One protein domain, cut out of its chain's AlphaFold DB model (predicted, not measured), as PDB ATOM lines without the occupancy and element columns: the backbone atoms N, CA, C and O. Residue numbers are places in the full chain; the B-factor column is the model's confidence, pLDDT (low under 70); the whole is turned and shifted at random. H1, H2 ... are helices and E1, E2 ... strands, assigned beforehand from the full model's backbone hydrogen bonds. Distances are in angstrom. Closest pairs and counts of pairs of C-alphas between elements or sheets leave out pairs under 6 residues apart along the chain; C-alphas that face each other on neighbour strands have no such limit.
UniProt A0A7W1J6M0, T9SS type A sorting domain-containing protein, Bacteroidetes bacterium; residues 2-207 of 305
ATOM      1  N   GLN A   2     -57.196 -20.687 -14.002       87.44
ATOM      2  CA  GLN A   2     -57.917 -21.913 -14.389       87.44
ATOM      3  C   GLN A   2     -57.119 -22.838 -15.324       87.44
ATOM      4  O   GLN A   2     -56.980 -24.010 -15.016       87.44
ATOM      5  N   ALA A   3     -56.511 -22.312 -16.396       90.69
ATOM      6  CA  ALA A   3     -55.697 -23.125 -17.311       90.69
ATOM      7  C   ALA A   3     -54.527 -23.838 -16.607       90.69
ATOM      8  O   ALA A   3     -54.271 -25.012 -16.855       90.69
ATOM      9  N   SER A   4     -53.854 -23.145 -15.680       93.88
ATOM     10  CA  SER A   4     -52.773 -23.726 -14.884       93.88
ATOM     11  C   SER A   4     -53.287 -24.861 -13.988       93.88
ATOM     12  O   SER A   4     -52.670 -25.918 -13.936       93.88
ATOM     13  N   GLN A   5     -54.435 -24.666 -13.330       95.62
ATOM     14  CA  GLN A   5     -55.054 -25.693 -12.489       95.62
ATOM     15  C   GLN A   5     -55.480 -26.912 -13.320       95.62
ATOM     16  O   GLN A   5     -55.160 -28.040 -12.966       95.62
ATOM     17  N   THR A   6     -56.107 -26.688 -14.479       97.62
ATOM     18  CA  THR A   6     -56.484 -27.757 -15.412       97.62
ATOM     19  C   THR A   6     -55.271 -28.579 -15.848       97.62
ATOM     20  O   THR A   6     -55.363 -29.803 -15.880       97.62
ATOM     21  N   PHE A   7     -54.135 -27.942 -16.157       97.88
ATOM     22  CA  PHE A   7     -52.887 -28.649 -16.463       97.88
ATOM     23  C   PHE A   7     -52.406 -29.502 -15.282       97.88
ATOM     24  O   PHE A   7     -52.062 -30.670 -15.464       97.88
ATOM     25  N   VAL A   8     -52.419 -28.948 -14.068       98.19
ATOM     26  CA  VAL A   8     -51.999 -29.684 -12.869       98.19
ATOM     27  C   VAL A   8     -52.874 -30.913 -12.635       98.19
ATOM     28  O   VAL A   8     -52.346 -32.014 -12.482       98.19
ATOM     29  N   ASP A   9     -54.193 -30.744 -12.674       98.12
ATOM     30  CA  ASP A   9     -55.142 -31.802 -12.325       98.12
ATOM     31  C   ASP A   9     -55.230 -32.895 -13.392       98.12
ATOM     32  O   ASP A   9     -55.379 -34.071 -13.065       98.12
ATOM     33  N   ASN A  10     -55.131 -32.519 -14.669       98.31
ATOM     34  CA  ASN A  10     -55.369 -33.446 -15.779       98.31
ATOM     35  C   ASN A  10     -54.088 -33.991 -16.412       98.31
ATOM     36  O   ASN A  10     -54.159 -34.975 -17.145       98.31
ATOM     37  N   TYR A  11     -52.927 -33.389 -16.141       98.25
ATOM     38  CA  TYR A  11     -51.649 -33.869 -16.664       98.25
ATOM     39  C   TYR A  11     -50.624 -34.137 -15.564       98.25
ATOM     40  O   TYR A  11     -50.234 -35.290 -15.381       98.25
ATOM     41  N   LEU A  12     -50.205 -33.112 -14.815       98.56
ATOM     42  CA  LEU A  12     -49.062 -33.241 -13.903       98.56
ATOM     43  C   LEU A  12     -49.316 -34.274 -12.796       98.56
ATOM     44  O   LEU A  12     -48.506 -35.178 -12.596       98.56
ATOM     45  N   VAL A  13     -50.449 -34.173 -12.097       98.62
ATOM     46  CA  VAL A  13     -50.803 -35.102 -11.015       98.62
ATOM     47  C   VAL A  13     -50.997 -36.532 -11.540       98.62
ATOM     48  O   VAL A  13     -50.405 -37.447 -10.957       98.62
ATOM     49  N   PRO A  14     -51.746 -36.778 -12.636       98.75
ATOM     50  CA  PRO A  14     -51.820 -38.103 -13.249       98.75
ATOM     51  C   PRO A  14     -50.459 -38.673 -13.672       98.75
ATOM     52  O   PRO A  14     -50.184 -39.841 -13.393       98.75
ATOM     53  N   PHE A  15     -49.594 -37.865 -14.296       98.56
ATOM     54  CA  PHE A  15     -48.252 -38.280 -14.717       98.56
ATOM     55  C   PHE A  15     -47.411 -38.725 -13.519       98.56
ATOM     56  O   PHE A  15     -46.890 -39.841 -13.494       98.56
ATOM     57  N   VAL A  16     -47.332 -37.882 -12.490       98.12
ATOM     58  CA  VAL A  16     -46.548 -38.170 -11.289       98.12
ATOM     59  C   VAL A  16     -47.105 -39.384 -10.554       98.12
ATOM     60  O   VAL A  16     -46.347 -40.275 -10.189       98.12
ATOM     61  N   ASN A  17     -48.425 -39.502 -10.392       98.25
ATOM     62  CA  ASN A  17     -49.009 -40.681  -9.750       98.25
ATOM     63  C   ASN A  17     -48.735 -41.979 -10.517       98.25
ATOM     64  O   ASN A  17     -48.570 -43.022  -9.885       98.25
ATOM     65  N   ARG A  18     -48.648 -41.914 -11.849       98.31
ATOM     66  CA  ARG A  18     -48.307 -43.061 -12.693       98.31
ATOM     67  C   ARG A  18     -46.839 -43.475 -12.568       98.31
ATOM     68  O   ARG A  18     -46.564 -44.671 -12.594       98.31
ATOM     69  N   TYR A  19     -45.916 -42.520 -12.453       97.75
ATOM     70  CA  TYR A  19     -44.476 -42.781 -12.584       97.75
ATOM     71  C   TYR A  19     -43.643 -42.544 -11.323       97.75
ATOM     72  O   TYR A  19     -42.453 -42.826 -11.346       97.75
ATOM     73  N   LYS A  20     -44.226 -42.101 -10.205       95.81
ATOM     74  CA  LYS A  20     -43.490 -41.803  -8.958       95.81
ATOM     75  C   LYS A  20     -42.675 -42.957  -8.370       95.81
ATOM     76  O   LYS A  20     -41.798 -42.705  -7.555       95.81
ATOM     77  N   SER A  21     -42.969 -44.200  -8.748       93.50
ATOM     78  CA  SER A  21     -42.206 -45.385  -8.327       93.50
ATOM     79  C   SER A  21     -41.191 -45.853  -9.378       93.50
ATOM     80  O   SER A  21     -40.549 -46.881  -9.182       93.50
ATOM     81  N   ASN A  22     -41.077 -45.161 -10.516       94.19
ATOM     82  CA  ASN A  22     -40.140 -45.505 -11.578       94.19
ATOM     83  C   ASN A  22     -38.741 -44.969 -11.222       94.19
ATOM     84  O   ASN A  22     -38.579 -43.751 -11.165       94.19
ATOM     85  N   PRO A  23     -37.722 -45.832 -11.050       88.81
ATOM     86  CA  PRO A  23     -36.371 -45.394 -10.693       88.81
ATOM     87  C   PRO A  23     -35.675 -44.572 -11.790       88.81
ATOM     88  O   PRO A  23     -34.659 -43.943 -11.519       88.81
ATOM     89  N   TYR A  24     -36.206 -44.560 -13.017       92.69
ATOM     90  CA  TYR A  24     -35.685 -43.757 -14.127       92.69
ATOM     91  C   TYR A  24     -36.326 -42.364 -14.228       92.69
ATOM     92  O   TYR A  24     -35.881 -41.549 -15.035       92.69
ATOM     93  N   LEU A  25     -37.367 -42.071 -13.438       95.12
ATOM     94  CA  LEU A  25     -37.902 -40.715 -13.328       95.12
ATOM     95  C   LEU A  25     -37.065 -39.940 -12.307       95.12
ATOM     96  O   LEU A  25     -37.282 -40.063 -11.106       95.12
ATOM     97  N   PHE A  26     -36.114 -39.148 -12.800       95.44
ATOM     98  CA  PHE A  26     -35.204 -38.392 -11.941       95.44
ATOM     99  C   PHE A  26     -35.893 -37.227 -11.218       95.44
ATOM    100  O   PHE A  26     -35.875 -37.176  -9.993       95.44
ATOM    101  N   ALA A  27     -36.492 -36.296 -11.964       98.12
ATOM    102  CA  ALA A  27     -37.100 -35.084 -11.425       98.12
ATOM    103  C   ALA A  27     -38.152 -34.513 -12.389       98.12
ATOM    104  O   ALA A  27     -38.219 -34.903 -13.558       98.12
ATOM    105  N   ILE A  28     -38.949 -33.566 -11.898       98.62
ATOM    106  CA  ILE A  28     -39.800 -32.689 -12.702       98.62
ATOM    107  C   ILE A  28     -39.124 -31.322 -12.800       98.62
ATOM    108  O   ILE A  28     -39.128 -30.552 -11.842       98.62
ATOM    109  N   ASP A  29     -38.577 -31.010 -13.970       98.56
ATOM    110  CA  ASP A  29     -38.239 -29.637 -14.332       98.56
ATOM    111  C   ASP A  29     -39.494 -28.957 -14.886       98.56
ATOM    112  O   ASP A  29     -40.071 -29.405 -15.880       98.56
ATOM    113  N   VAL A  30     -39.982 -27.929 -14.190       98.38
ATOM    114  CA  VAL A  30     -41.283 -27.324 -14.502       98.38
ATOM    115  C   VAL A  30     -41.267 -26.614 -15.855       98.38
ATOM    116  O   VAL A  30     -42.270 -26.660 -16.571       98.38
ATOM    117  N   CYS A  31     -40.180 -25.913 -16.182       97.75
ATOM    118  CA  CYS A  31     -40.070 -25.131 -17.408       97.75
ATOM    119  C   CYS A  31     -38.628 -24.662 -17.616       97.75
ATOM    120  O   CYS A  31     -38.077 -23.971 -16.761       97.75
ATOM    121  N   ASN A  32     -38.082 -24.971 -18.790       98.38
ATOM    122  CA  ASN A  32     -36.791 -24.466 -19.237       98.38
ATOM    123  C   ASN A  32     -36.822 -22.941 -19.404       98.38
ATOM    124  O   ASN A  32     -37.681 -22.429 -20.124       98.38
ATOM    125  N   GLU A  33     -35.882 -22.235 -18.780       98.12
ATOM    126  CA  GLU A  33     -35.624 -20.798 -18.944       98.12
ATOM    127  C   GLU A  33     -36.874 -19.909 -18.852       98.12
ATOM    128  O   GLU A  33     -37.101 -18.983 -19.642       98.12
ATOM    129  N   ILE A  34     -37.721 -20.209 -17.867       97.81
ATOM    130  CA  ILE A  34     -39.026 -19.567 -17.689       97.81
ATOM    131  C   ILE A  34     -38.926 -18.037 -17.516       97.81
ATOM    132  O   ILE A  34     -39.886 -17.315 -17.794       97.81
ATOM    133  N   GLU A  35     -37.772 -17.516 -17.089       98.50
ATOM    134  CA  GLU A  35     -37.516 -16.086 -16.920       98.50
ATOM    135  C   GLU A  35     -37.687 -15.301 -18.217       98.50
ATOM    136  O   GLU A  35     -38.173 -14.167 -18.180       98.50
ATOM    137  N   TRP A  36     -37.377 -15.893 -19.376       98.12
ATOM    138  CA  TRP A  36     -37.522 -15.204 -20.658       98.12
ATOM    139  C   TRP A  36     -38.970 -14.830 -20.968       98.12
ATOM    140  O   TRP A  36     -39.200 -13.802 -21.597       98.12
ATOM    141  N   ILE A  37     -39.956 -15.566 -20.444       97.94
ATOM    142  CA  ILE A  37     -41.383 -15.216 -20.557       97.94
ATOM    143  C   ILE A  37     -41.685 -13.868 -19.877       97.94
ATOM    144  O   ILE A  37     -42.638 -13.184 -20.244       97.94
ATOM    145  N   ASN A  38     -40.912 -13.483 -18.861       97.81
ATOM    146  CA  ASN A  38     -41.030 -12.175 -18.220       97.81
ATOM    147  C   ASN A  38     -40.108 -11.128 -18.862       97.81
ATOM    148  O   ASN A  38     -40.474  -9.957 -18.942       97.81
ATOM    149  N   GLN A  39     -38.917 -11.545 -19.285       97.06
ATOM    150  CA  GLN A  39     -37.822 -10.651 -19.665       97.06
ATOM    151  C   GLN A  39     -37.802 -10.300 -21.156       97.06
ATOM    152  O   GLN A  39     -37.189  -9.307 -21.544       97.06
ATOM    153  N   ASN A  40     -38.480 -11.080 -21.998       95.81
ATOM    154  CA  ASN A  40     -38.535 -10.871 -23.436       95.81
ATOM    155  C   ASN A  40     -39.975 -11.008 -23.946       95.81
ATOM    156  O   ASN A  40     -40.557 -12.092 -23.943       95.81
ATOM    157  N   SER A  41     -40.520  -9.905 -24.465       94.56
ATOM    158  CA  SER A  41     -41.898  -9.814 -24.958       94.56
ATOM    159  C   SER A  41     -42.229 -10.775 -26.104       94.56
ATOM    160  O   SER A  41     -43.406 -11.065 -26.320       94.56
ATOM    161  N   VAL A  42     -41.212 -11.269 -26.820       96.19
ATOM    162  CA  VAL A  42     -41.349 -12.293 -27.867       96.19
ATOM    163  C   VAL A  42     -41.582 -13.678 -27.259       96.19
ATOM    164  O   VAL A  42     -42.339 -14.469 -27.817       96.19
ATOM    165  N   ASN A  43     -40.968 -13.973 -26.110       95.12
ATOM    166  CA  ASN A  43     -41.138 -15.240 -25.395       95.12
ATOM    167  C   ASN A  43     -42.391 -15.239 -24.506       95.12
ATOM    168  O   ASN A  43     -42.962 -16.292 -24.227       95.12
ATOM    169  N   GLY A  44     -42.841 -14.060 -24.079       95.56
ATOM    170  CA  GLY A  44     -44.102 -13.867 -23.380       95.56
ATOM    171  C   GLY A  44     -44.142 -12.547 -22.626       95.56
ATOM    172  O   GLY A  44     -43.246 -11.721 -22.734       95.56
ATOM    173  N   GLN A  45     -45.219 -12.318 -21.876       95.81
ATOM    174  CA  GLN A  45     -45.397 -11.086 -21.092       95.81
ATOM    175  C   GLN A  45     -46.032 -11.376 -19.726       95.81
ATOM    176  O   GLN A  45     -46.887 -10.635 -19.240       95.81
ATOM    177  N   LEU A  46     -45.666 -12.503 -19.109       96.19
ATOM    178  CA  LEU A  46     -46.181 -12.852 -17.785       96.19
ATOM    179  C   LEU A  46     -45.350 -12.169 -16.698       96.19
ATOM    180  O   LEU A  46     -44.125 -12.110 -16.771       96.19
ATOM    181  N   SER A  47     -46.015 -11.665 -15.657       97.25
ATOM    182  CA  SER A  47     -45.335 -11.122 -14.476       97.25
ATOM    183  C   SER A  47     -44.579 -12.212 -13.712       97.25
ATOM    184  O   SER A  47     -45.037 -13.356 -13.650       97.25
ATOM    185  N   LEU A  48     -43.493 -11.838 -13.029       98.00
ATOM    186  CA  LEU A  48     -42.751 -12.735 -12.137       98.00
ATOM    187  C   LEU A  48     -43.665 -13.456 -11.132       98.00
ATOM    188  O   LEU A  48     -43.585 -14.671 -10.983       98.00
ATOM    189  N   SER A  49     -44.611 -12.739 -10.519       97.25
ATOM    190  CA  SER A  49     -45.582 -13.328  -9.587       97.25
ATOM    191  C   SER A  49     -46.438 -14.431 -10.219       97.25
ATOM    192  O   SER A  49     -46.772 -15.412  -9.557       97.25
ATOM    193  N   ASN A  50     -46.781 -14.313 -11.505       97.44
ATOM    194  CA  ASN A  50     -47.521 -15.350 -12.218       97.44
ATOM    195  C   ASN A  50     -46.647 -16.568 -12.529       97.44
ATOM    196  O   ASN A  50     -47.151 -17.689 -12.432       97.44
ATOM    197  N   LEU A  51     -45.368 -16.355 -12.857       98.25
ATOM    198  CA  LEU A  51     -44.396 -17.431 -13.067       98.25
ATOM    199  C   LEU A  51     -44.136 -18.195 -11.762       98.25
ATOM    200  O   LEU A  51     -44.338 -19.405 -11.711       98.25
ATOM    201  N   GLN A  52     -43.816 -17.486 -10.678       98.69
ATOM    202  CA  GLN A  52     -43.610 -18.062  -9.345       98.69
ATOM    203  C   GLN A  52     -44.845 -18.807  -8.844       98.69
ATOM    204  O   GLN A  52     -44.727 -19.908  -8.313       98.69
ATOM    205  N   ARG A  53     -46.049 -18.259  -9.055       98.19
ATOM    206  CA  ARG A  53     -47.293 -18.951  -8.700       98.19
ATOM    207  C   ARG A  53     -47.457 -20.245  -9.498       98.19
ATOM    208  O   ARG A  53     -47.908 -21.235  -8.935       98.19
ATOM    209  N   PHE A  54     -47.142 -20.248 -10.795       98.56
ATOM    210  CA  PHE A  54     -47.222 -21.458 -11.619       98.56
ATOM    211  C   PHE A  54     -46.223 -22.523 -11.156       98.56
ATOM    212  O   PHE A  54     -46.632 -23.652 -10.898       98.56
ATOM    213  N   VAL A  55     -44.957 -22.144 -10.961       98.81
ATOM    214  CA  VAL A  55     -43.907 -23.037 -10.444       98.81
ATOM    215  C   VAL A  55     -44.283 -23.579  -9.066       98.81
ATOM    216  O   VAL A  55     -44.278 -24.790  -8.862       98.81
ATOM    217  N   GLY A  56     -44.698 -22.709  -8.142       98.75
ATOM    218  CA  GLY A  56     -45.110 -23.101  -6.796       98.75
ATOM    219  C   GLY A  56     -46.320 -24.036  -6.785       98.75
ATOM    220  O   GLY A  56     -46.349 -24.995  -6.018       98.75
ATOM    221  N   MET A  57     -47.288 -23.810  -7.678       98.62
ATOM    222  CA  MET A  57     -48.452 -24.681  -7.849       98.62
ATOM    223  C   MET A  57     -48.058 -26.068  -8.376       98.62
ATOM    224  O   MET A  57     -48.541 -27.070  -7.848       98.62
ATOM    225  N   CYS A  58     -47.169 -26.144  -9.373       98.88
ATOM    226  CA  CYS A  58     -46.641 -27.414  -9.872       98.88
ATOM    227  C   CYS A  58     -45.868 -28.156  -8.775       98.88
ATOM    228  O   CYS A  58     -46.190 -29.305  -8.482       98.88
ATOM    229  N   ALA A  59     -44.925 -27.487  -8.107       98.88
ATOM    230  CA  ALA A  59     -44.127 -28.071  -7.033       98.88
ATOM    231  C   ALA A  59     -44.992 -28.623  -5.891       98.88
ATOM    232  O   ALA A  59     -44.881 -29.792  -5.521       98.88
ATOM    233  N   ALA A  60     -45.938 -27.821  -5.392       98.81
ATOM    234  CA  ALA A  60     -46.851 -28.256  -4.342       98.81
ATOM    235  C   ALA A  60     -47.690 -29.471  -4.767       98.81
ATOM    236  O   ALA A  60     -47.925 -30.368  -3.956       98.81
ATOM    237  N   ALA A  61     -48.129 -29.532  -6.027       98.81
ATOM    238  CA  ALA A  61     -48.870 -30.676  -6.544       98.81
ATOM    239  C   ALA A  61     -48.014 -31.952  -6.595       98.81
ATOM    240  O   ALA A  61     -48.482 -33.003  -6.150       98.81
ATOM    241  N   VAL A  62     -46.762 -31.869  -7.065       98.88
ATOM    242  CA  VAL A  62     -45.831 -33.012  -7.085       98.88
ATOM    243  C   VAL A  62     -45.563 -33.516  -5.665       98.88
ATOM    244  O   VAL A  62     -45.755 -34.705  -5.402       98.88
ATOM    245  N   HIS A  63     -45.226 -32.623  -4.731       98.81
ATOM    246  CA  HIS A  63     -44.877 -32.969  -3.345       98.81
ATOM    247  C   HIS A  63     -46.041 -33.510  -2.509       98.81
ATOM    248  O   HIS A  63     -45.832 -34.211  -1.520       98.81
ATOM    249  N   LYS A  64     -47.286 -33.175  -2.862       98.62
ATOM    250  CA  LYS A  64     -48.476 -33.755  -2.218       98.62
ATOM    251  C   LYS A  64     -48.789 -35.165  -2.718       98.62
ATOM    252  O   LYS A  64     -49.486 -35.902  -2.028       98.62
ATOM    253  N   ASN A  65     -48.304 -35.534  -3.904       98.50
ATOM    254  CA  ASN A  65     -48.651 -36.793  -4.567       98.50
ATOM    255  C   ASN A  65     -47.475 -37.781  -4.667       98.50
ATOM    256  O   ASN A  65     -47.691 -38.965  -4.954       98.50
ATOM    257  N   SER A  66     -46.240 -37.331  -4.434       97.69
ATOM    258  CA  SER A  66     -45.018 -38.121  -4.594       97.69
ATOM    259  C   SER A  66     -43.824 -37.534  -3.837       97.69
ATOM    260  O   SER A  66     -43.905 -36.429  -3.310       97.69
ATOM    261  N   ASN A  67     -42.707 -38.265  -3.873       96.00
ATOM    262  CA  ASN A  67     -41.381 -37.786  -3.476       96.00
ATOM    263  C   ASN A  67     -40.478 -37.510  -4.697       96.00
ATOM    264  O   ASN A  67     -39.260 -37.519  -4.554       96.00
ATOM    265  N   VAL A  68     -41.046 -37.358  -5.903       98.25
ATOM    266  CA  VAL A  68     -40.255 -37.024  -7.098       98.25
ATOM    267  C   VAL A  68     -39.735 -35.592  -6.934       98.25
ATOM    268  O   VAL A  68     -40.562 -34.706  -6.710       98.25
ATOM    269  N   PRO A  69     -38.416 -35.354  -7.052       98.56
ATOM    270  CA  PRO A  69     -37.838 -34.022  -6.941       98.56
ATOM    271  C   PRO A  69     -38.375 -33.029  -7.977       98.56
ATOM    272  O   PRO A  69     -38.673 -33.407  -9.113       98.56
ATOM    273  N   VAL A  70     -38.438 -31.750  -7.616       98.88
ATOM    274  CA  VAL A  70     -38.877 -30.643  -8.473       98.88
ATOM    275  C   VAL A  70     -37.791 -29.580  -8.592       98.88
ATOM    276  O   VAL A  70     -37.174 -29.182  -7.602       98.88
ATOM    277  N   THR A  71     -37.597 -29.071  -9.808       98.81
ATOM    278  CA  THR A  71     -36.679 -27.968 -10.104       98.81
ATOM    279  C   THR A  71     -37.225 -27.035 -11.194       98.81
ATOM    280  O   THR A  71     -38.329 -27.232 -11.714       98.81
ATOM    281  N   VAL A  72     -36.449 -26.000 -11.507       98.62
ATOM    282  CA  VAL A  72     -36.606 -25.113 -12.661       98.62
ATOM    283  C   VAL A  72     -35.224 -24.903 -13.270       98.62
ATOM    284  O   VAL A  72     -34.336 -24.394 -12.579       98.62
ATOM    285  N   GLY A  73     -35.057 -25.249 -14.546       98.19
ATOM    286  CA  GLY A  73     -33.869 -24.913 -15.334       98.19
ATOM    287  C   GLY A  73     -33.784 -23.417 -15.600       98.19
ATOM    288  O   GLY A  73     -34.315 -22.919 -16.589       98.19
ATOM    289  N   SER A  74     -33.178 -22.669 -14.678       98.38
ATOM    290  CA  SER A  74     -33.078 -21.214 -14.783       98.38
ATOM    291  C   SER A  74     -32.007 -20.795 -15.772       98.38
ATOM    292  O   SER A  74     -30.854 -21.223 -15.673       98.38
ATOM    293  N   ALA A  75     -32.357 -19.858 -16.653       98.00
ATOM    294  CA  ALA A  75     -31.479 -19.446 -17.746       98.00
ATOM    295  C   ALA A  75     -30.183 -18.760 -17.283       98.00
ATOM    296  O   ALA A  75     -29.249 -18.601 -18.064       98.00
ATOM    297  N   CYS A  76     -30.129 -18.264 -16.043       97.25
ATOM    298  CA  CYS A  76     -28.970 -17.531 -15.553       97.25
ATOM    299  C   CYS A  76     -28.916 -17.494 -14.022       97.25
ATOM    300  O   CYS A  76     -29.926 -17.305 -13.343       97.25
ATOM    301  N   ILE A  77     -27.699 -17.547 -13.474       97.44
ATOM    302  CA  ILE A  77     -27.438 -17.446 -12.031       97.44
ATOM    303  C   ILE A  77     -28.029 -16.179 -11.387       97.44
ATOM    304  O   ILE A  77     -28.404 -16.204 -10.214       97.44
ATOM    305  N   LYS A  78     -28.184 -15.088 -12.153       97.69
ATOM    306  CA  LYS A  78     -28.706 -13.808 -11.647       97.69
ATOM    307  C   LYS A  78     -30.139 -13.884 -11.117       97.69
ATOM    308  O   LYS A  78     -30.500 -13.046 -10.301       97.69
ATOM    309  N   TRP A  79     -30.918 -14.883 -11.536       98.31
ATOM    310  CA  TRP A  79     -32.282 -15.136 -11.048       98.31
ATOM    311  C   TRP A  79     -32.363 -16.251 -10.001       98.31
ATOM    312  O   TRP A  79     -33.443 -16.573  -9.508       98.31
ATOM    313  N   ASN A  80     -31.222 -16.830  -9.623       97.31
ATOM    314  CA  ASN A  80     -31.122 -17.831  -8.564       97.31
ATOM    315  C   ASN A  80     -30.476 -17.300  -7.290       97.31
ATOM    316  O   ASN A  80     -30.482 -18.008  -6.299       97.31
ATOM    317  N   SER A  81     -29.940 -16.081  -7.262       98.06
ATOM    318  CA  SER A  81     -29.109 -15.625  -6.147       98.06
ATOM    319  C   SER A  81     -29.571 -14.288  -5.574       98.06
ATOM    320  O   SER A  81     -29.889 -13.361  -6.311       98.06
ATOM    321  N   ASP A  82     -29.589 -14.188  -4.241       97.81
ATOM    322  CA  ASP A  82     -29.896 -12.954  -3.503       97.81
ATOM    323  C   ASP A  82     -28.639 -12.113  -3.187       97.81
ATOM    324  O   ASP A  82     -28.744 -11.085  -2.514       97.81
ATOM    325  N   ILE A  83     -27.441 -12.535  -3.613       97.50
ATOM    326  CA  ILE A  83     -26.222 -11.762  -3.337       97.50
ATOM    327  C   ILE A  83     -26.202 -10.454  -4.141       97.50
ATOM    328  O   ILE A  83     -26.858 -10.310  -5.172       97.50
ATOM    329  N   SER A  84     -25.389  -9.498  -3.687       96.88
ATOM    330  CA  SER A  84     -25.201  -8.221  -4.383       96.88
ATOM    331  C   SER A  84     -24.746  -8.421  -5.836       96.88
ATOM    332  O   SER A  84     -23.816  -9.182  -6.097       96.88
ATOM    333  N   GLY A  85     -25.382  -7.705  -6.767       95.19
ATOM    334  CA  GLY A  85     -25.114  -7.790  -8.208       95.19
ATOM    335  C   GLY A  85     -26.009  -8.767  -8.980       95.19
ATOM    336  O   GLY A  85     -25.875  -8.858 -10.197       95.19
ATOM    337  N   MET A  86     -26.924  -9.461  -8.296       97.38
ATOM    338  CA  MET A  86     -27.910 -10.369  -8.891       97.38
ATOM    339  C   MET A  86     -29.319  -9.753  -8.845       97.38
ATOM    340  O   MET A  86     -29.581  -8.833  -8.069       97.38
ATOM    341  N   ASP A  87     -30.242 -10.283  -9.649       97.19
ATOM    342  CA  ASP A  87     -31.639  -9.819  -9.732       97.19
ATOM    343  C   ASP A  87     -32.530 -10.429  -8.622       97.19
ATOM    344  O   ASP A  87     -33.739 -10.178  -8.569       97.19
ATOM    345  N   GLY A  88     -31.940 -11.237  -7.734       97.56
ATOM    346  CA  GLY A  88     -32.605 -11.942  -6.643       97.56
ATOM    347  C   GLY A  88     -32.840 -13.418  -6.952       97.56
ATOM    348  O   GLY A  88     -32.970 -13.824  -8.105       97.56
ATOM    349  N   ASN A  89     -32.957 -14.237  -5.907       98.25
ATOM    350  CA  ASN A  89     -33.363 -15.626  -6.061       98.25
ATOM    351  C   ASN A  89     -34.884 -15.696  -6.237       98.25
ATOM    352  O   ASN A  89     -35.652 -15.646  -5.270       98.25
ATOM    353  N   TRP A  90     -35.318 -15.805  -7.490       98.50
ATOM    354  CA  TRP A  90     -36.726 -15.849  -7.879       98.50
ATOM    355  C   TRP A  90     -37.400 -17.166  -7.493       98.50
ATOM    356  O   TRP A  90     -38.628 -17.208  -7.372       98.50
ATOM    357  N   TRP A  91     -36.612 -18.214  -7.259       98.56
ATOM    358  CA  TRP A  91     -37.067 -19.597  -7.122       98.56
ATOM    359  C   TRP A  91     -36.916 -20.164  -5.707       98.56
ATOM    360  O   TRP A  91     -37.222 -21.333  -5.455       98.56
ATOM    361  N   LYS A  92     -36.481 -19.343  -4.746       98.19
ATOM    362  CA  LYS A  92     -36.432 -19.730  -3.332       98.19
ATOM    363  C   LYS A  92     -37.821 -20.056  -2.792       98.19
ATOM    364  O   LYS A  92     -38.826 -19.469  -3.199       98.19
ATOM    365  N   ALA A  93     -37.862 -20.946  -1.800       98.44
ATOM    366  CA  ALA A  93     -39.105 -21.407  -1.190       98.44
ATOM    367  C   ALA A  93     -39.995 -20.242  -0.728       98.44
ATOM    368  O   ALA A  93     -41.178 -20.226  -1.042       98.44
ATOM    369  N   SER A  94     -39.438 -19.215  -0.077       98.19
ATOM    370  CA  SER A  94     -40.229 -18.070   0.398       98.19
ATOM    371  C   SER A  94     -40.934 -17.303  -0.729       98.19
ATOM    372  O   SER A  94     -42.065 -16.856  -0.541       98.19
ATOM    373  N   ALA A  95     -40.323 -17.192  -1.911       98.50
ATOM    374  CA  ALA A  95     -40.935 -16.541  -3.065       98.50
ATOM    375  C   ALA A  95     -42.084 -17.384  -3.646       98.50
ATOM    376  O   ALA A  95     -43.185 -16.875  -3.862       98.50
ATOM    377  N   LEU A  96     -41.864 -18.692  -3.820       98.75
ATOM    378  CA  LEU A  96     -42.871 -19.624  -4.339       98.75
ATOM    379  C   LEU A  96     -44.059 -19.793  -3.380       98.75
ATOM    380  O   LEU A  96     -45.218 -19.731  -3.799       98.75
ATOM    381  N   GLN A  97     -43.779 -19.940  -2.084       98.69
ATOM    382  CA  GLN A  97     -44.785 -20.044  -1.028       98.69
ATOM    383  C   GLN A  97     -45.604 -18.760  -0.910       98.69
ATOM    384  O   GLN A  97     -46.809 -18.841  -0.713       98.69
ATOM    385  N   THR A  98     -44.998 -17.584  -1.096       98.19
ATOM    386  CA  THR A  98     -45.744 -16.315  -1.124       98.19
ATOM    387  C   THR A  98     -46.644 -16.224  -2.357       98.19
ATOM    388  O   THR A  98     -47.800 -15.818  -2.252       98.19
ATOM    389  N   ALA A  99     -46.144 -16.622  -3.530       97.94
ATOM    390  CA  ALA A  99     -46.882 -16.500  -4.784       97.94
ATOM    391  C   ALA A  99     -48.065 -17.480  -4.901       97.94
ATOM    392  O   ALA A  99     -49.080 -17.133  -5.510       97.94
ATOM    393  N   PHE A 100     -47.950 -18.693  -4.346       97.88
ATOM    394  CA  PHE A 100     -48.997 -19.725  -4.410       97.88
ATOM    395  C   PHE A 100     -49.743 -19.970  -3.086       97.88
ATOM    396  O   PHE A 100     -50.848 -20.505  -3.112       97.88
ATOM    397  N   ASN A 101     -49.199 -19.528  -1.949       97.69
ATOM    398  CA  ASN A 101     -49.742 -19.744  -0.603       97.69
ATOM    399  C   ASN A 101     -49.864 -21.230  -0.213       97.69
ATOM    400  O   ASN A 101     -50.913 -21.691   0.235       97.69
ATOM    401  N   ASP A 102     -48.775 -21.985  -0.382       98.44
ATOM    402  CA  ASP A 102     -48.705 -23.394   0.017       98.44
ATOM    403  C   ASP A 102     -47.305 -23.758   0.531       98.44
ATOM    404  O   ASP A 102     -46.337 -23.558  -0.202       98.44
ATOM    405  N   PRO A 103     -47.149 -24.333   1.738       98.38
ATOM    406  CA  PRO A 103     -45.833 -24.677   2.280       98.38
ATOM    407  C   PRO A 103     -45.097 -25.760   1.476       98.38
ATOM    408  O   PRO A 103     -43.877 -25.870   1.581       98.38
ATOM    409  N   LYS A 104     -45.803 -26.552   0.656       98.50
ATOM    410  CA  LYS A 104     -45.203 -27.545  -0.247       98.50
ATOM    411  C   LYS A 104     -44.684 -26.936  -1.555       98.50
ATOM    412  O   LYS A 104     -44.127 -27.669  -2.364       98.50
ATOM    413  N   ALA A 105     -44.828 -25.627  -1.770       98.75
ATOM    414  CA  ALA A 105     -44.293 -24.925  -2.934       98.75
ATOM    415  C   ALA A 105     -42.803 -24.580  -2.750       98.75
ATOM    416  O   ALA A 105     -42.455 -23.470  -2.358       98.75
ATOM    417  N   TYR A 106     -41.912 -25.529  -3.019       98.81
ATOM    418  CA  TYR A 106     -40.461 -25.315  -3.000       98.81
ATOM    419  C   TYR A 106     -39.786 -26.133  -4.108       98.81
ATOM    420  O   TYR A 106     -40.426 -26.996  -4.695       98.81
ATOM    421  N   LEU A 107     -38.519 -25.850  -4.410       98.81
ATOM    422  CA  LEU A 107     -37.696 -26.689  -5.288       98.81
ATOM    423  C   LEU A 107     -36.757 -27.534  -4.429       98.81
ATOM    424  O   LEU A 107     -36.185 -27.001  -3.475       98.81
ATOM    425  N   ASP A 108     -36.578 -28.809  -4.767       98.88
ATOM    426  CA  ASP A 108     -35.676 -29.716  -4.042       98.88
ATOM    427  C   ASP A 108     -34.202 -29.422  -4.336       98.88
ATOM    428  O   ASP A 108     -33.332 -29.650  -3.497       98.88
ATOM    429  N   PHE A 109     -33.918 -28.883  -5.520       98.88
ATOM    430  CA  PHE A 109     -32.591 -28.454  -5.942       98.88
ATOM    431  C   PHE A 109     -32.696 -27.299  -6.936       98.88
ATOM    432  O   PHE A 109     -33.719 -27.137  -7.609       98.88
ATOM    433  N   TYR A 110     -31.643 -26.490  -7.022       98.81
ATOM    434  CA  TYR A 110     -31.549 -25.440  -8.031       98.81
ATOM    435  C   TYR A 110     -30.844 -25.941  -9.282       98.81
ATOM    436  O   TYR A 110     -29.889 -26.716  -9.208       98.81
ATOM    437  N   CYS A 111     -31.277 -25.417 -10.420       98.50
ATOM    438  CA  CYS A 111     -30.596 -25.568 -11.687       98.50
ATOM    439  C   CYS A 111     -30.251 -24.201 -12.255       98.50
ATOM    440  O   CYS A 111     -31.067 -23.277 -12.218       98.50
ATOM    441  N   VAL A 112     -29.037 -24.081 -12.781       97.94
ATOM    442  CA  VAL A 112     -28.556 -22.862 -13.432       97.94
ATOM    443  C   VAL A 112     -27.943 -23.192 -14.777       97.94
ATOM    444  O   VAL A 112     -27.234 -24.192 -14.919       97.94
ATOM    445  N   HIS A 113     -28.216 -22.348 -15.761       98.62
ATOM    446  CA  HIS A 113     -27.588 -22.415 -17.071       98.62
ATOM    447  C   HIS A 113     -26.418 -21.443 -17.136       98.62
ATOM    448  O   HIS A 113     -26.386 -20.416 -16.444       98.62
ATOM    449  N   TYR A 114     -25.447 -21.775 -17.976       98.38
ATOM    450  CA  TYR A 114     -24.299 -20.924 -18.221       98.38
ATOM    451  C   TYR A 114     -23.859 -20.977 -19.676       98.38
ATOM    452  O   TYR A 114     -23.604 -22.042 -20.226       98.38
ATOM    453  N   TYR A 115     -23.667 -19.799 -20.264       97.56
ATOM    454  CA  TYR A 115     -23.014 -19.624 -21.555       97.56
ATOM    455  C   TYR A 115     -21.998 -18.489 -21.451       97.56
ATOM    456  O   TYR A 115     -22.185 -17.553 -20.672       97.56
ATOM    457  N   GLY A 116     -20.928 -18.562 -22.245       95.06
ATOM    458  CA  GLY A 116     -19.743 -17.714 -22.096       95.06
ATOM    459  C   GLY A 116     -20.019 -16.206 -22.036       95.06
ATOM    460  O   GLY A 116     -19.443 -15.508 -21.199       95.06
ATOM    461  N   TRP A 117     -21.017 -15.715 -22.781       94.12
ATOM    462  CA  TRP A 117     -21.436 -14.308 -22.737       94.12
ATOM    463  C   TRP A 117     -21.764 -13.813 -21.322       94.12
ATOM    464  O   TRP A 117     -21.525 -12.645 -21.018       94.12
ATOM    465  N   MET A 118     -22.273 -14.687 -20.446       96.81
ATOM    466  CA  MET A 118     -22.654 -14.366 -19.067       96.81
ATOM    467  C   MET A 118     -21.446 -14.048 -18.177       96.81
ATOM    468  O   MET A 118     -21.600 -13.359 -17.164       96.81
ATOM    469  N   HIS A 119     -20.252 -14.534 -18.540       97.12
ATOM    470  CA  HIS A 119     -19.043 -14.459 -17.719       97.12
ATOM    471  C   HIS A 119     -18.722 -13.028 -17.276       97.12
ATOM    472  O   HIS A 119     -18.478 -12.789 -16.094       97.12
ATOM    473  N   GLN A 120     -18.815 -12.066 -18.199       95.75
ATOM    474  CA  GLN A 120     -18.466 -10.664 -17.945       95.75
ATOM    475  C   GLN A 120     -19.330  -9.992 -16.861       95.75
ATOM    476  O   GLN A 120     -18.913  -8.991 -16.284       95.75
ATOM    477  N   TRP A 121     -20.523 -10.529 -16.586       96.25
ATOM    478  CA  TRP A 121     -21.464  -9.961 -15.620       96.25
ATOM    479  C   TRP A 121     -21.540 -10.764 -14.324       96.25
ATOM    480  O   TRP A 121     -21.610 -10.175 -13.247       96.25
ATOM    481  N   PHE A 122     -21.520 -12.097 -14.411       96.88
ATOM    482  CA  PHE A 122     -21.873 -12.959 -13.275       96.88
ATOM    483  C   PHE A 122     -20.795 -13.981 -12.905       96.88
ATOM    484  O   PHE A 122     -20.938 -14.680 -11.896       96.88
ATOM    485  N   GLN A 123     -19.704 -14.026 -13.680       95.81
ATOM    486  CA  GLN A 123     -18.683 -15.078 -13.650       95.81
ATOM    487  C   GLN A 123     -19.267 -16.475 -13.906       95.81
ATOM    488  O   GLN A 123     -20.481 -16.655 -14.015       95.81
ATOM    489  N   SER A 124     -18.397 -17.468 -14.076       97.19
ATOM    490  CA  SER A 124     -18.831 -18.829 -14.374       97.19
ATOM    491  C   SER A 124     -19.151 -19.636 -13.111       97.19
ATOM    492  O   SER A 124     -18.388 -19.575 -12.141       97.19
ATOM    493  N   PRO A 125     -20.187 -20.501 -13.129       97.62
ATOM    494  CA  PRO A 125     -20.356 -21.532 -12.105       97.62
ATOM    495  C   PRO A 125     -19.218 -22.569 -12.119       97.62
ATOM    496  O   PRO A 125     -19.075 -23.339 -11.180       97.62
ATOM    497  N   PHE A 126     -18.353 -22.583 -13.138       98.38
ATOM    498  CA  PHE A 126     -17.119 -23.371 -13.105       98.38
ATOM    499  C   PHE A 126     -15.989 -22.674 -12.330       98.38
ATOM    500  O   PHE A 126     -15.004 -23.317 -11.980       98.38
ATOM    501  N   GLU A 127     -16.105 -21.384 -12.013       98.00
ATOM    502  CA  GLU A 127     -15.107 -20.617 -11.252       98.00
ATOM    503  C   GLU A 127     -15.545 -20.354  -9.806       98.00
ATOM    504  O   GLU A 127     -14.702 -20.239  -8.910       98.00
ATOM    505  N   LYS A 128     -16.853 -20.335  -9.552       98.00
ATOM    506  CA  LYS A 128     -17.471 -20.076  -8.245       98.00
ATOM    507  C   LYS A 128     -18.294 -21.253  -7.756       98.00
ATOM    508  O   LYS A 128     -18.791 -22.020  -8.555       98.00
ATOM    509  N   SER A 129     -18.417 -21.400  -6.444       98.50
ATOM    510  CA  SER A 129     -19.226 -22.430  -5.785       98.50
ATOM    511  C   SER A 129     -20.683 -21.985  -5.579       98.50
ATOM    512  O   SER A 129     -20.962 -20.783  -5.556       98.50
ATOM    513  N   PRO A 130     -21.623 -22.914  -5.308       98.62
ATOM    514  CA  PRO A 130     -22.970 -22.560  -4.856       98.62
ATOM    515  C   PRO A 130     -22.981 -21.629  -3.634       98.62
ATOM    516  O   PRO A 130     -23.842 -20.758  -3.534       98.62
ATOM    517  N   SER A 131     -22.017 -21.773  -2.717       98.31
ATOM    518  CA  SER A 131     -21.881 -20.884  -1.555       98.31
ATOM    519  C   SER A 131     -21.436 -19.473  -1.928       98.31
ATOM    520  O   SER A 131     -21.945 -18.522  -1.342       98.31
ATOM    521  N   ASP A 132     -20.561 -19.312  -2.926       98.38
ATOM    522  CA  ASP A 132     -20.167 -17.983  -3.421       98.38
ATOM    523  C   ASP A 132     -21.363 -17.233  -4.020       98.38
ATOM    524  O   ASP A 132     -21.417 -16.005  -3.980       98.38
ATOM    525  N   TYR A 133     -22.336 -17.983  -4.545       98.44
ATOM    526  CA  TYR A 133     -23.611 -17.472  -5.036       98.44
ATOM    527  C   TYR A 133     -24.719 -17.431  -3.972       98.44
ATOM    528  O   TYR A 133     -25.826 -16.999  -4.278       98.44
ATOM    529  N   GLY A 134     -24.474 -17.855  -2.730       98.06
ATOM    530  CA  GLY A 134     -25.489 -17.868  -1.670       98.06
ATOM    531  C   GLY A 134     -26.691 -18.783  -1.945       98.06
ATOM    532  O   GLY A 134     -27.795 -18.484  -1.496       98.06
ATOM    533  N   ILE A 135     -26.494 -19.871  -2.699       97.62
ATOM    534  CA  ILE A 135     -27.537 -20.840  -3.103       97.62
ATOM    535  C   ILE A 135     -27.241 -22.264  -2.618       97.62
ATOM    536  O   ILE A 135     -27.701 -23.245  -3.193       97.62
ATOM    537  N   ASN A 136     -26.431 -22.388  -1.569       96.62
ATOM    538  CA  ASN A 136     -25.986 -23.657  -0.994       96.62
ATOM    539  C   ASN A 136     -26.929 -24.214   0.088       96.62
ATOM    540  O   ASN A 136     -26.540 -25.110   0.834       96.62
ATOM    541  N   ASP A 137     -28.153 -23.694   0.203       95.88
ATOM    542  CA  ASP A 137     -29.186 -24.224   1.104       95.88
ATOM    543  C   ASP A 137     -29.836 -25.515   0.575       95.88
ATOM    544  O   ASP A 137     -30.640 -26.135   1.271       95.88
ATOM    545  N   ARG A 138     -29.484 -25.930  -0.648       96.62
ATOM    546  CA  ARG A 138     -29.871 -27.194  -1.285       96.62
ATOM    547  C   ARG A 138     -28.883 -27.568  -2.402       96.62
ATOM    548  O   ARG A 138     -28.048 -26.737  -2.764       96.62
ATOM    549  N   PRO A 139     -28.954 -28.791  -2.959       98.62
ATOM    550  CA  PRO A 139     -28.177 -29.178  -4.136       98.62
ATOM    551  C   PRO A 139     -28.321 -28.194  -5.303       98.62
ATOM    552  O   PRO A 139     -29.400 -27.643  -5.530       98.62
ATOM    553  N   VAL A 140     -27.240 -28.016  -6.069       98.81
ATOM    554  CA  VAL A 140     -27.225 -27.180  -7.277       98.81
ATOM    555  C   VAL A 140     -26.616 -27.954  -8.436       98.81
ATOM    556  O   VAL A 140     -25.530 -28.522  -8.298       98.81
ATOM    557  N   ILE A 141     -27.303 -27.957  -9.574       98.75
ATOM    558  CA  ILE A 141     -26.857 -28.568 -10.829       98.75
ATOM    559  C   ILE A 141     -26.635 -27.465 -11.867       98.75
ATOM    560  O   ILE A 141     -27.428 -26.532 -11.992       98.75
ATOM    561  N   ILE A 142     -25.549 -27.577 -12.630       98.69
ATOM    562  CA  ILE A 142     -25.342 -26.769 -13.835       98.69
ATOM    563  C   ILE A 142     -26.091 -27.493 -14.958       98.69
ATOM    564  O   ILE A 142     -25.579 -28.465 -15.506       98.69
ATOM    565  N   GLN A 143     -27.342 -27.108 -15.222       98.06
ATOM    566  CA  GLN A 143     -28.260 -27.885 -16.072       98.06
ATOM    567  C   GLN A 143     -28.072 -27.622 -17.571       98.06
ATOM    568  O   GLN A 143     -28.457 -28.450 -18.391       98.06
ATOM    569  N   GLU A 144     -27.421 -26.518 -17.927       98.25
ATOM    570  CA  GLU A 144     -26.941 -26.299 -19.285       98.25
ATOM    571  C   GLU A 144     -25.589 -25.592 -19.270       98.25
ATOM    572  O   GLU A 144     -25.358 -24.639 -18.520       98.25
ATOM    573  N   SER A 145     -24.692 -26.071 -20.126       97.81
ATOM    574  CA  SER A 145     -23.429 -25.422 -20.474       97.81
ATOM    575  C   SER A 145     -22.946 -25.931 -21.833       97.81
ATOM    576  O   SER A 145     -23.335 -27.031 -22.227       97.81
ATOM    577  N   PRO A 146     -22.104 -25.195 -22.571       97.69
ATOM    578  CA  PRO A 146     -21.576 -25.678 -23.841       97.69
ATOM    579  C   PRO A 146     -20.910 -27.058 -23.741       97.69
ATOM    580  O   PRO A 146     -20.085 -27.311 -22.864       97.69
ATOM    581  N   ALA A 147     -21.227 -27.940 -24.689       97.12
ATOM    582  CA  ALA A 147     -20.669 -29.287 -24.813       97.12
ATOM    583  C   ALA A 147     -19.278 -29.332 -25.476       97.12
ATOM    584  O   ALA A 147     -18.763 -30.422 -25.742       97.12
ATOM    585  N   LYS A 148     -18.667 -28.182 -25.793       96.00
ATOM    586  CA  LYS A 148     -17.344 -28.096 -26.431       96.00
ATOM    587  C   LYS A 148     -16.546 -26.881 -25.958       96.00
ATOM    588  O   LYS A 148     -17.119 -25.826 -25.692       96.00
ATOM    589  N   ASP A 149     -15.219 -27.000 -25.979       96.56
ATOM    590  CA  ASP A 149     -14.292 -25.977 -25.468       96.56
ATOM    591  C   ASP A 149     -14.499 -24.594 -26.095       96.56
ATOM    592  O   ASP A 149     -14.461 -23.582 -25.403       96.56
ATOM    593  N   ALA A 150     -14.781 -24.532 -27.399       95.50
ATOM    594  CA  ALA A 150     -14.993 -23.255 -28.082       95.50
ATOM    595  C   ALA A 150     -16.218 -22.475 -27.566       95.50
ATOM    596  O   ALA A 150     -16.276 -21.269 -27.765       95.50
ATOM    597  N   GLY A 151     -17.188 -23.133 -26.918       93.88
ATOM    598  CA  GLY A 151     -18.308 -22.447 -26.263       93.88
ATOM    599  C   GLY A 151     -17.966 -21.901 -24.870       93.88
ATOM    600  O   GLY A 151     -18.725 -21.108 -24.321       93.88
ATOM    601  N   LEU A 152     -16.821 -22.298 -24.311       95.31
ATOM    602  CA  LEU A 152     -16.312 -21.881 -23.002       95.31
ATOM    603  C   LEU A 152     -15.104 -20.942 -23.128       95.31
ATOM    604  O   LEU A 152     -14.358 -20.768 -22.172       95.31
ATOM    605  N   SER A 153     -14.906 -20.307 -24.288       95.38
ATOM    606  CA  SER A 153     -13.743 -19.443 -24.554       95.38
ATOM    607  C   SER A 153     -13.604 -18.246 -23.609       95.38
ATOM    608  O   SER A 153     -12.536 -17.643 -23.542       95.38
ATOM    609  N   ASP A 154     -14.674 -17.887 -22.900       96.75
ATOM    610  CA  ASP A 154     -14.696 -16.788 -21.935       96.75
ATOM    611  C   ASP A 154     -14.054 -17.142 -20.584       96.75
ATOM    612  O   ASP A 154     -13.818 -16.242 -19.780       96.75
ATOM    613  N   ILE A 155     -13.743 -18.421 -20.341       96.44
ATOM    614  CA  ILE A 155     -13.062 -18.904 -19.133       96.44
ATOM    615  C   ILE A 155     -11.809 -19.717 -19.485       96.44
ATOM    616  O   ILE A 155     -11.755 -20.364 -20.531       96.44
ATOM    617  N   PRO A 156     -10.780 -19.748 -18.617       95.44
ATOM    618  CA  PRO A 156      -9.535 -20.468 -18.880       95.44
ATOM    619  C   PRO A 156      -9.654 -21.974 -18.566       95.44
ATOM    620  O   PRO A 156      -8.792 -22.540 -17.896       95.44
ATOM    621  N   MET A 157     -10.737 -22.622 -19.006       96.81
ATOM    622  CA  MET A 157     -11.009 -24.041 -18.758       96.81
ATOM    623  C   MET A 157     -11.603 -24.738 -19.985       96.81
ATOM    624  O   MET A 157     -12.508 -24.229 -20.638       96.81
ATOM    625  N   THR A 158     -11.124 -25.952 -20.244       97.44
ATOM    626  CA  THR A 158     -11.760 -26.924 -21.149       97.44
ATOM    627  C   THR A 158     -13.018 -27.521 -20.514       97.44
ATOM    628  O   THR A 158     -13.198 -27.461 -19.294       97.44
ATOM    629  N   VAL A 159     -13.865 -28.182 -21.307       97.44
ATOM    630  CA  VAL A 159     -15.039 -28.915 -20.798       97.44
ATOM    631  C   VAL A 159     -14.614 -29.983 -19.783       97.44
ATOM    632  O   VAL A 159     -15.255 -30.130 -18.746       97.44
ATOM    633  N   VAL A 160     -13.495 -30.682 -20.018       97.44
ATOM    634  CA  VAL A 160     -12.940 -31.677 -19.075       97.44
ATOM    635  C   VAL A 160     -12.638 -31.034 -17.718       97.44
ATOM    636  O   VAL A 160     -13.062 -31.539 -16.681       97.44
ATOM    637  N   GLN A 161     -11.947 -29.892 -17.720       98.25
ATOM    638  CA  GLN A 161     -11.622 -29.159 -16.492       98.25
ATOM    639  C   GLN A 161     -12.872 -28.604 -15.804       98.25
ATOM    640  O   GLN A 161     -12.922 -28.567 -14.577       98.25
ATOM    641  N   CYS A 162     -13.895 -28.217 -16.567       98.38
ATOM    642  CA  CYS A 162     -15.154 -27.719 -16.020       98.38
ATOM    643  C   CYS A 162     -15.902 -28.782 -15.204       98.38
ATOM    644  O   CYS A 162     -16.422 -28.455 -14.140       98.38
ATOM    645  N   TYR A 163     -15.911 -30.048 -15.636       98.12
ATOM    646  CA  TYR A 163     -16.525 -31.144 -14.869       98.12
ATOM    647  C   TYR A 163     -15.831 -31.356 -13.516       98.12
ATOM    648  O   TYR A 163     -16.493 -31.409 -12.478       98.12
ATOM    649  N   GLU A 164     -14.497 -31.410 -13.512       98.12
ATOM    650  CA  GLU A 164     -13.708 -31.541 -12.280       98.12
ATOM    651  C   GLU A 164     -13.866 -30.314 -11.369       98.12
ATOM    652  O   GLU A 164     -14.035 -30.439 -10.152       98.12
ATOM    653  N   SER A 165     -13.879 -29.114 -11.957       98.44
ATOM    654  CA  SER A 165     -14.079 -27.872 -11.215       98.44
ATOM    655  C   SER A 165     -15.459 -27.829 -10.555       98.44
ATOM    656  O   SER A 165     -15.546 -27.581  -9.352       98.44
ATOM    657  N   ALA A 166     -16.528 -28.146 -11.293       98.50
ATOM    658  CA  ALA A 166     -17.889 -28.178 -10.762       98.50
ATOM    659  C   ALA A 166     -18.004 -29.136  -9.565       98.50
ATOM    660  O   ALA A 166     -18.523 -28.754  -8.513       98.50
ATOM    661  N   PHE A 167     -17.453 -30.346  -9.693       98.12
ATOM    662  CA  PHE A 167     -17.431 -31.321  -8.605       98.12
ATOM    663  C   PHE A 167     -16.659 -30.808  -7.383       98.12
ATOM    664  O   PHE A 167     -17.200 -30.781  -6.278       98.12
ATOM    665  N   SER A 168     -15.427 -30.321  -7.574       98.06
ATOM    666  CA  SER A 168     -14.597 -29.807  -6.471       98.06
ATOM    667  C   SER A 168     -15.208 -28.594  -5.756       98.06
ATOM    668  O   SER A 168     -14.952 -28.377  -4.572       98.06
ATOM    669  N   LYS A 169     -16.051 -27.821  -6.453       98.31
ATOM    670  CA  LYS A 169     -16.780 -26.660  -5.918       98.31
ATOM    671  C   LYS A 169     -18.123 -27.014  -5.279       98.31
ATOM    672  O   LYS A 169     -18.788 -26.121  -4.755       98.31
ATOM    673  N   GLY A 170     -18.516 -28.287  -5.288       97.88
ATOM    674  CA  GLY A 170     -19.708 -28.782  -4.598       97.88
ATOM    675  C   GLY A 170     -20.998 -28.758  -5.418       97.88
ATOM    676  O   GLY A 170     -22.070 -28.988  -4.851       97.88
ATOM    677  N   TYR A 171     -20.933 -28.525  -6.732       98.56
ATOM    678  CA  TYR A 171     -22.084 -28.781  -7.602       98.56
ATOM    679  C   TYR A 171     -22.381 -30.279  -7.664       98.56
ATOM    680  O   TYR A 171     -21.488 -31.117  -7.569       98.56
ATOM    681  N   GLN A 172     -23.657 -30.615  -7.830       97.44
ATOM    682  CA  GLN A 172     -24.155 -31.993  -7.789       97.44
ATOM    683  C   GLN A 172     -24.385 -32.588  -9.186       97.44
ATOM    684  O   GLN A 172     -24.884 -33.702  -9.313       97.44
ATOM    685  N   GLY A 173     -24.023 -31.858 -10.244       96.94
ATOM    686  CA  GLY A 173     -24.108 -32.334 -11.620       96.94
ATOM    687  C   GLY A 173     -23.828 -31.243 -12.647       96.94
ATOM    688  O   GLY A 173     -23.957 -30.051 -12.357       96.94
ATOM    689  N   VAL A 174     -23.463 -31.679 -13.852       97.75
ATOM    690  CA  VAL A 174     -23.295 -30.842 -15.045       97.75
ATOM    691  C   VAL A 174     -23.995 -31.535 -16.208       97.75
ATOM    692  O   VAL A 174     -23.650 -32.670 -16.537       97.75
ATOM    693  N   PHE A 175     -24.962 -30.863 -16.826       96.81
ATOM    694  CA  PHE A 175     -25.625 -31.314 -18.046       96.81
ATOM    695  C   PHE A 175     -25.205 -30.401 -19.209       96.81
ATOM    696  O   PHE A 175     -25.434 -29.191 -19.174       96.81
ATOM    697  N   PRO A 176     -24.520 -30.947 -20.223       95.19
ATOM    698  CA  PRO A 176     -24.049 -30.172 -21.357       95.19
ATOM    699  C   PRO A 176     -25.141 -30.035 -22.428       95.19
ATOM    700  O   PRO A 176     -25.923 -30.954 -22.677       95.19
ATOM    701  N   TRP A 177     -25.144 -28.898 -23.109       97.12
ATOM    702  CA  TRP A 177     -25.994 -28.583 -24.247       97.12
ATOM    703  C   TRP A 177     -25.216 -28.867 -25.546       97.12
ATOM    704  O   TRP A 177     -24.230 -28.188 -25.839       97.12
ATOM    705  N   THR A 178     -25.558 -29.882 -26.346       94.38
ATOM    706  CA  THR A 178     -26.648 -30.884 -26.225       94.38
ATOM    707  C   THR A 178     -26.142 -32.283 -26.547       94.38
ATOM    708  O   THR A 178     -24.972 -32.471 -26.847       94.38
ATOM    709  N   SER A 179     -27.016 -33.294 -26.553       91.94
ATOM    710  CA  SER A 179     -26.664 -34.613 -27.084       91.94
ATOM    711  C   SER A 179     -26.702 -34.697 -28.616       91.94
ATOM    712  O   SER A 179     -26.039 -35.556 -29.186       91.94
ATOM    713  N   ASN A 180     -27.497 -33.862 -29.290       94.19
ATOM    714  CA  ASN A 180     -27.870 -34.036 -30.700       94.19
ATOM    715  C   ASN A 180     -27.322 -32.960 -31.651       94.19
ATOM    716  O   ASN A 180     -27.667 -32.991 -32.830       94.19
ATOM    717  N   GLY A 181     -26.485 -32.036 -31.172       93.38
ATOM    718  CA  GLY A 181     -25.776 -31.090 -32.039       93.38
ATOM    719  C   GLY A 181     -26.700 -30.109 -32.757       93.38
ATOM    720  O   GLY A 181     -26.521 -29.843 -33.942       93.38
ATOM    721  N   VAL A 182     -27.715 -29.597 -32.058       93.31
ATOM    722  CA  VAL A 182     -28.724 -28.686 -32.643       93.31
ATOM    723  C   VAL A 182     -28.179 -27.313 -33.022       93.31
ATOM    724  O   VAL A 182     -28.836 -26.571 -33.752       93.31
ATOM    725  N   ASP A 183     -26.998 -26.962 -32.529       93.69
ATOM    726  CA  ASP A 183     -26.373 -25.667 -32.731       93.69
ATOM    727  C   ASP A 183     -24.838 -25.771 -32.654       93.69
ATOM    728  O   ASP A 183     -24.230 -26.838 -32.768       93.69
ATOM    729  N   THR A 184     -24.186 -24.626 -32.471       93.44
ATOM    730  CA  THR A 184     -22.734 -24.535 -32.380       93.44
ATOM    731  C   THR A 184     -22.173 -24.818 -30.987       93.44
ATOM    732  O   THR A 184     -20.963 -24.699 -30.833       93.44
ATOM    733  N   ASN A 185     -22.960 -25.181 -29.978       95.31
ATOM    734  CA  ASN A 185     -22.475 -25.412 -28.610       95.31
ATOM    735  C   ASN A 185     -21.921 -26.825 -28.388       95.31
ATOM    736  O   ASN A 185     -21.213 -27.045 -27.408       95.31
ATOM    737  N   GLY A 186     -22.139 -27.742 -29.332       94.62
ATOM    738  CA  GLY A 186     -21.561 -29.085 -29.335       94.62
ATOM    739  C   GLY A 186     -22.613 -30.188 -29.266       94.62
ATOM    740  O   GLY A 186     -23.812 -29.939 -29.393       94.62
ATOM    741  N   ASP A 187     -22.138 -31.417 -29.106       96.06
ATOM    742  CA  ASP A 187     -22.946 -32.631 -29.132       96.06
ATOM    743  C   ASP A 187     -22.423 -33.689 -28.135       96.06
ATOM    744  O   ASP A 187     -21.466 -33.463 -27.385       96.06
ATOM    745  N   ILE A 188     -23.038 -34.879 -28.137       95.25
ATOM    746  CA  ILE A 188     -22.610 -35.998 -27.285       95.25
ATOM    747  C   ILE A 188     -21.161 -36.444 -27.555       95.25
ATOM    748  O   ILE A 188     -20.484 -36.931 -26.650       95.25
ATOM    749  N   THR A 189     -20.666 -36.261 -28.780       95.56
ATOM    750  CA  THR A 189     -19.299 -36.614 -29.179       95.56
ATOM    751  C   THR A 189     -18.306 -35.627 -28.585       95.56
ATOM    752  O   THR A 189     -17.277 -36.044 -28.057       95.56
ATOM    753  N   THR A 190     -18.607 -34.325 -28.624       95.75
ATOM    754  CA  THR A 190     -17.688 -33.296 -28.118       95.75
ATOM    755  C   THR A 190     -17.587 -33.290 -26.597       95.75
ATOM    756  O   THR A 190     -16.504 -33.036 -26.072       95.75
ATOM    757  N   VAL A 191     -18.665 -33.628 -25.880       96.75
ATOM    758  CA  VAL A 191     -18.628 -33.736 -24.410       96.75
ATOM    759  C   VAL A 191     -18.164 -35.106 -23.903       96.75
ATOM    760  O   VAL A 191     -17.758 -35.239 -22.746       96.75
ATOM    761  N   GLY A 192     -18.177 -36.126 -24.765       95.44
ATOM    762  CA  GLY A 192     -17.773 -37.499 -24.452       95.44
ATOM    763  C   GLY A 192     -16.461 -37.596 -23.659       95.44
ATOM    764  O   GLY A 192     -16.479 -38.180 -22.571       95.44
ATOM    765  N   PRO A 193     -15.351 -36.976 -24.109       95.00
ATOM    766  CA  PRO A 193     -14.080 -36.993 -23.382       95.00
ATOM    767  C   PRO A 193     -14.176 -36.502 -21.931       95.00
ATOM    768  O   PRO A 193     -13.580 -37.111 -21.043       95.00
ATOM    769  N   ALA A 194     -14.960 -35.453 -21.662       96.25
ATOM    770  CA  ALA A 194     -15.150 -34.925 -20.311       96.25
ATOM    771  C   ALA A 194     -15.920 -35.902 -19.419       96.25
ATOM    772  O   ALA A 194     -15.473 -36.211 -18.317       96.25
ATOM    773  N   THR A 195     -17.029 -36.455 -19.917       94.69
ATOM    774  CA  THR A 195     -17.833 -37.425 -19.150       94.69
ATOM    775  C   THR A 195     -17.074 -38.726 -18.873       94.69
ATOM    776  O   THR A 195     -17.176 -39.273 -17.775       94.69
ATOM    777  N   ILE A 196     -16.259 -39.199 -19.824       94.06
ATOM    778  CA  ILE A 196     -15.407 -40.384 -19.654       94.06
ATOM    779  C   ILE A 196     -14.300 -40.105 -18.635       94.06
ATOM    780  O   ILE A 196     -14.100 -40.916 -17.733       94.06
ATOM    781  N   SER A 197     -13.615 -38.960 -18.745       94.75
ATOM    782  CA  SER A 197     -12.586 -38.553 -17.781       94.75
ATOM    783  C   SER A 197     -13.160 -38.486 -16.367       94.75
ATOM    784  O   SER A 197     -12.621 -39.108 -15.456       94.75
ATOM    785  N   PHE A 198     -14.298 -37.808 -16.196       95.88
ATOM    786  CA  PHE A 198     -14.951 -37.668 -14.898       95.88
ATOM    787  C   PHE A 198     -15.375 -39.023 -14.319       95.88
ATOM    788  O   PHE A 198     -15.107 -39.320 -13.157       95.88
ATOM    789  N   LYS A 199     -15.983 -39.894 -15.137       94.00
ATOM    790  CA  LYS A 199     -16.343 -41.260 -14.730       94.00
ATOM    791  C   LYS A 199     -15.119 -42.044 -14.253       94.00
ATOM    792  O   LYS A 199     -15.201 -42.727 -13.234       94.00
ATOM    793  N   ASN A 200     -14.006 -41.976 -14.980       90.81
ATOM    794  CA  ASN A 200     -12.792 -42.708 -14.623       90.81
ATOM    795  C   ASN A 200     -12.185 -42.182 -13.311       90.81
ATOM    796  O   ASN A 200     -11.801 -42.982 -12.466       90.81
ATOM    797  N   ASN A 201     -12.190 -40.864 -13.099       92.06
ATOM    798  CA  ASN A 201     -11.671 -40.244 -11.876       92.06
ATOM    799  C   ASN A 201     -12.583 -40.454 -10.653       92.06
ATOM    800  O   ASN A 201     -12.094 -40.570  -9.532       92.06
ATOM    801  N   HIS A 202     -13.902 -40.544 -10.861       92.25
ATOM    802  CA  HIS A 202     -14.918 -40.595  -9.799       92.25
ATOM    803  C   HIS A 202     -15.821 -41.829  -9.915       92.25
ATOM    804  O   HIS A 202     -17.038 -41.758  -9.737       92.25
ATOM    805  N   THR A 203     -15.243 -42.994 -10.220       86.81
ATOM    806  CA  THR A 203     -16.013 -44.213 -10.535       86.81
ATOM    807  C   THR A 203     -16.995 -44.605  -9.429       86.81
ATOM    808  O   THR A 203     -18.134 -44.950  -9.727       86.81
ATOM    809  N   THR A 204     -16.606 -44.503  -8.156       85.44
ATOM    810  CA  THR A 204     -17.479 -44.848  -7.018       85.44
ATOM    811  C   THR A 204     -18.604 -43.842  -6.784       85.44
ATOM    812  O   THR A 204     -19.583 -44.179  -6.125       85.44
ATOM    813  N   LEU A 205     -18.476 -42.613  -7.296       87.31
ATOM    814  CA  LEU A 205     -19.543 -41.612  -7.265       87.31
ATOM    815  C   LEU A 205     -20.592 -41.910  -8.342       87.31
ATOM    816  O   LEU A 205     -21.788 -41.832  -8.072       87.31
ATOM    817  N   ILE A 206     -20.145 -42.276  -9.547       86.00
ATOM    818  CA  ILE A 206     -21.031 -42.607 -10.672       86.00
ATOM    819  C   ILE A 206     -21.692 -43.981 -10.484       86.00
ATOM    820  O   ILE A 206     -22.857 -44.164 -10.831       86.00
ATOM    821  N   TYR A 207     -20.962 -44.934  -9.903       81.69
ATOM    822  CA  TYR A 207     -21.418 -46.296  -9.630       81.69
ATOM    823  C   TYR A 207     -21.260 -46.619  -8.135       81.69
ATOM    824  O   TYR A 207     -20.318 -47.318  -7.744       81.69
TER     825      TYR A 207
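AT A GLANCE: This is residues 2 to 207 of the 305 residues of the protein "T9SS type A sorting domain-containing protein" of Bacteroidetes bacterium (UniProt A0A7W1J6M0). A short parallel sheet, E1 and E2, sits in the middle between two helical ends: H1, H3 and H4 pack together at one end of the longest axis, H7 and H8 pair at the other. Short parallel pairings, residues 28 to 29 with 70 to 71 and residues 73 to 74 with 111 to 112 of E1, tie unnamed stretches into a row with the sheet. The printed part has 206 residues, with nine named helices and two named strands in the order H1 H2 H3 H4 E1 H5 E2 H6 H7 H8 H9. The class is mostly helix, though under half of the residues, 96 of 206, are in named elements. The whole is compact, with a radius of gyration of the C-alphas of 17.4 A and spans of 47 by 39 by 32 A.

HOW THE PARTS SIT: H1, residues 2 to 19, and H3, residues 48 to 65, touch, closest at the C-alphas of Asn 17 and Asn 65, 6.5 A, and run the same way at a shallow tilt of 34 degrees, only just short of steep. H2, residues 36 to 39, is close to H3 but not clearly touching, with the C-alphas of Asn 38 and Leu 48 closest at 6.3 A. H4, residues 93 to 100, touches residues 49 to 57 of H3 alone, about perpendicular at 81 degrees, with the C-alphas of Arg 53 and Ala 99 closest at 4.6 A. E1, residues 110 to 113, and E2, residues 140 to 144, are parallel neighbours at 30 degrees; N 141 and O 110, 2.9 A, are within hydrogen-bond range. With H5, residues 116 to 122, they form a strand-helix-strand unit, two parallel neighbour strands with a helix between, its crossover right-handed. H6, residues 149 to 152, is close to H5 but not clearly touching, with the C-alphas of Gly 116 and Leu 152 closest at 5.5 A. H7, residues 159 to 168, touches H8, residues 188 to 201, at a steep tilt of 40 degrees, the same way, with the C-alphas of Val 160 and Ala 194 closest at 4.1 A. H9, residues 203 to 206, is close to H8 but not clearly touching, with the C-alphas of Lys 199 and Ile 206 closest at 6.3 A. Every O i to N i+4 pair is within hydrogen-bond range in H3, H4 and H7; the figures are 12 of 14 in H1, 8 of 10 in H8 and 1 of 3 in H5, where 2 of 4 O i to N i+3 pairs are within range, and H2, H6 and H9 are too short for an i+4 pair.

IN THESE COORDINATES: H1 begins at C-alpha 2, (-57.917, -21.913, -14.389), and measures 24.9 A; H3 measures 25.9 A, H7 14.4 A and H8 19.4 A. E1 begins at C-alpha 110, (-31.549, -25.440, -8.031), and H9 ends at C-alpha 206, (-21.031, -42.607, -10.672).

THE WHOLE: The C-alphas of Gln 2 and Asn 201 are the two farthest apart, 49.8 A. The printed part has no cut; the links H1 to H2, H3 to H4, H5 to E2 and H7 to H8 are long. The mean pLDDT of the printed part is 96.8, and no printed residue is under 70.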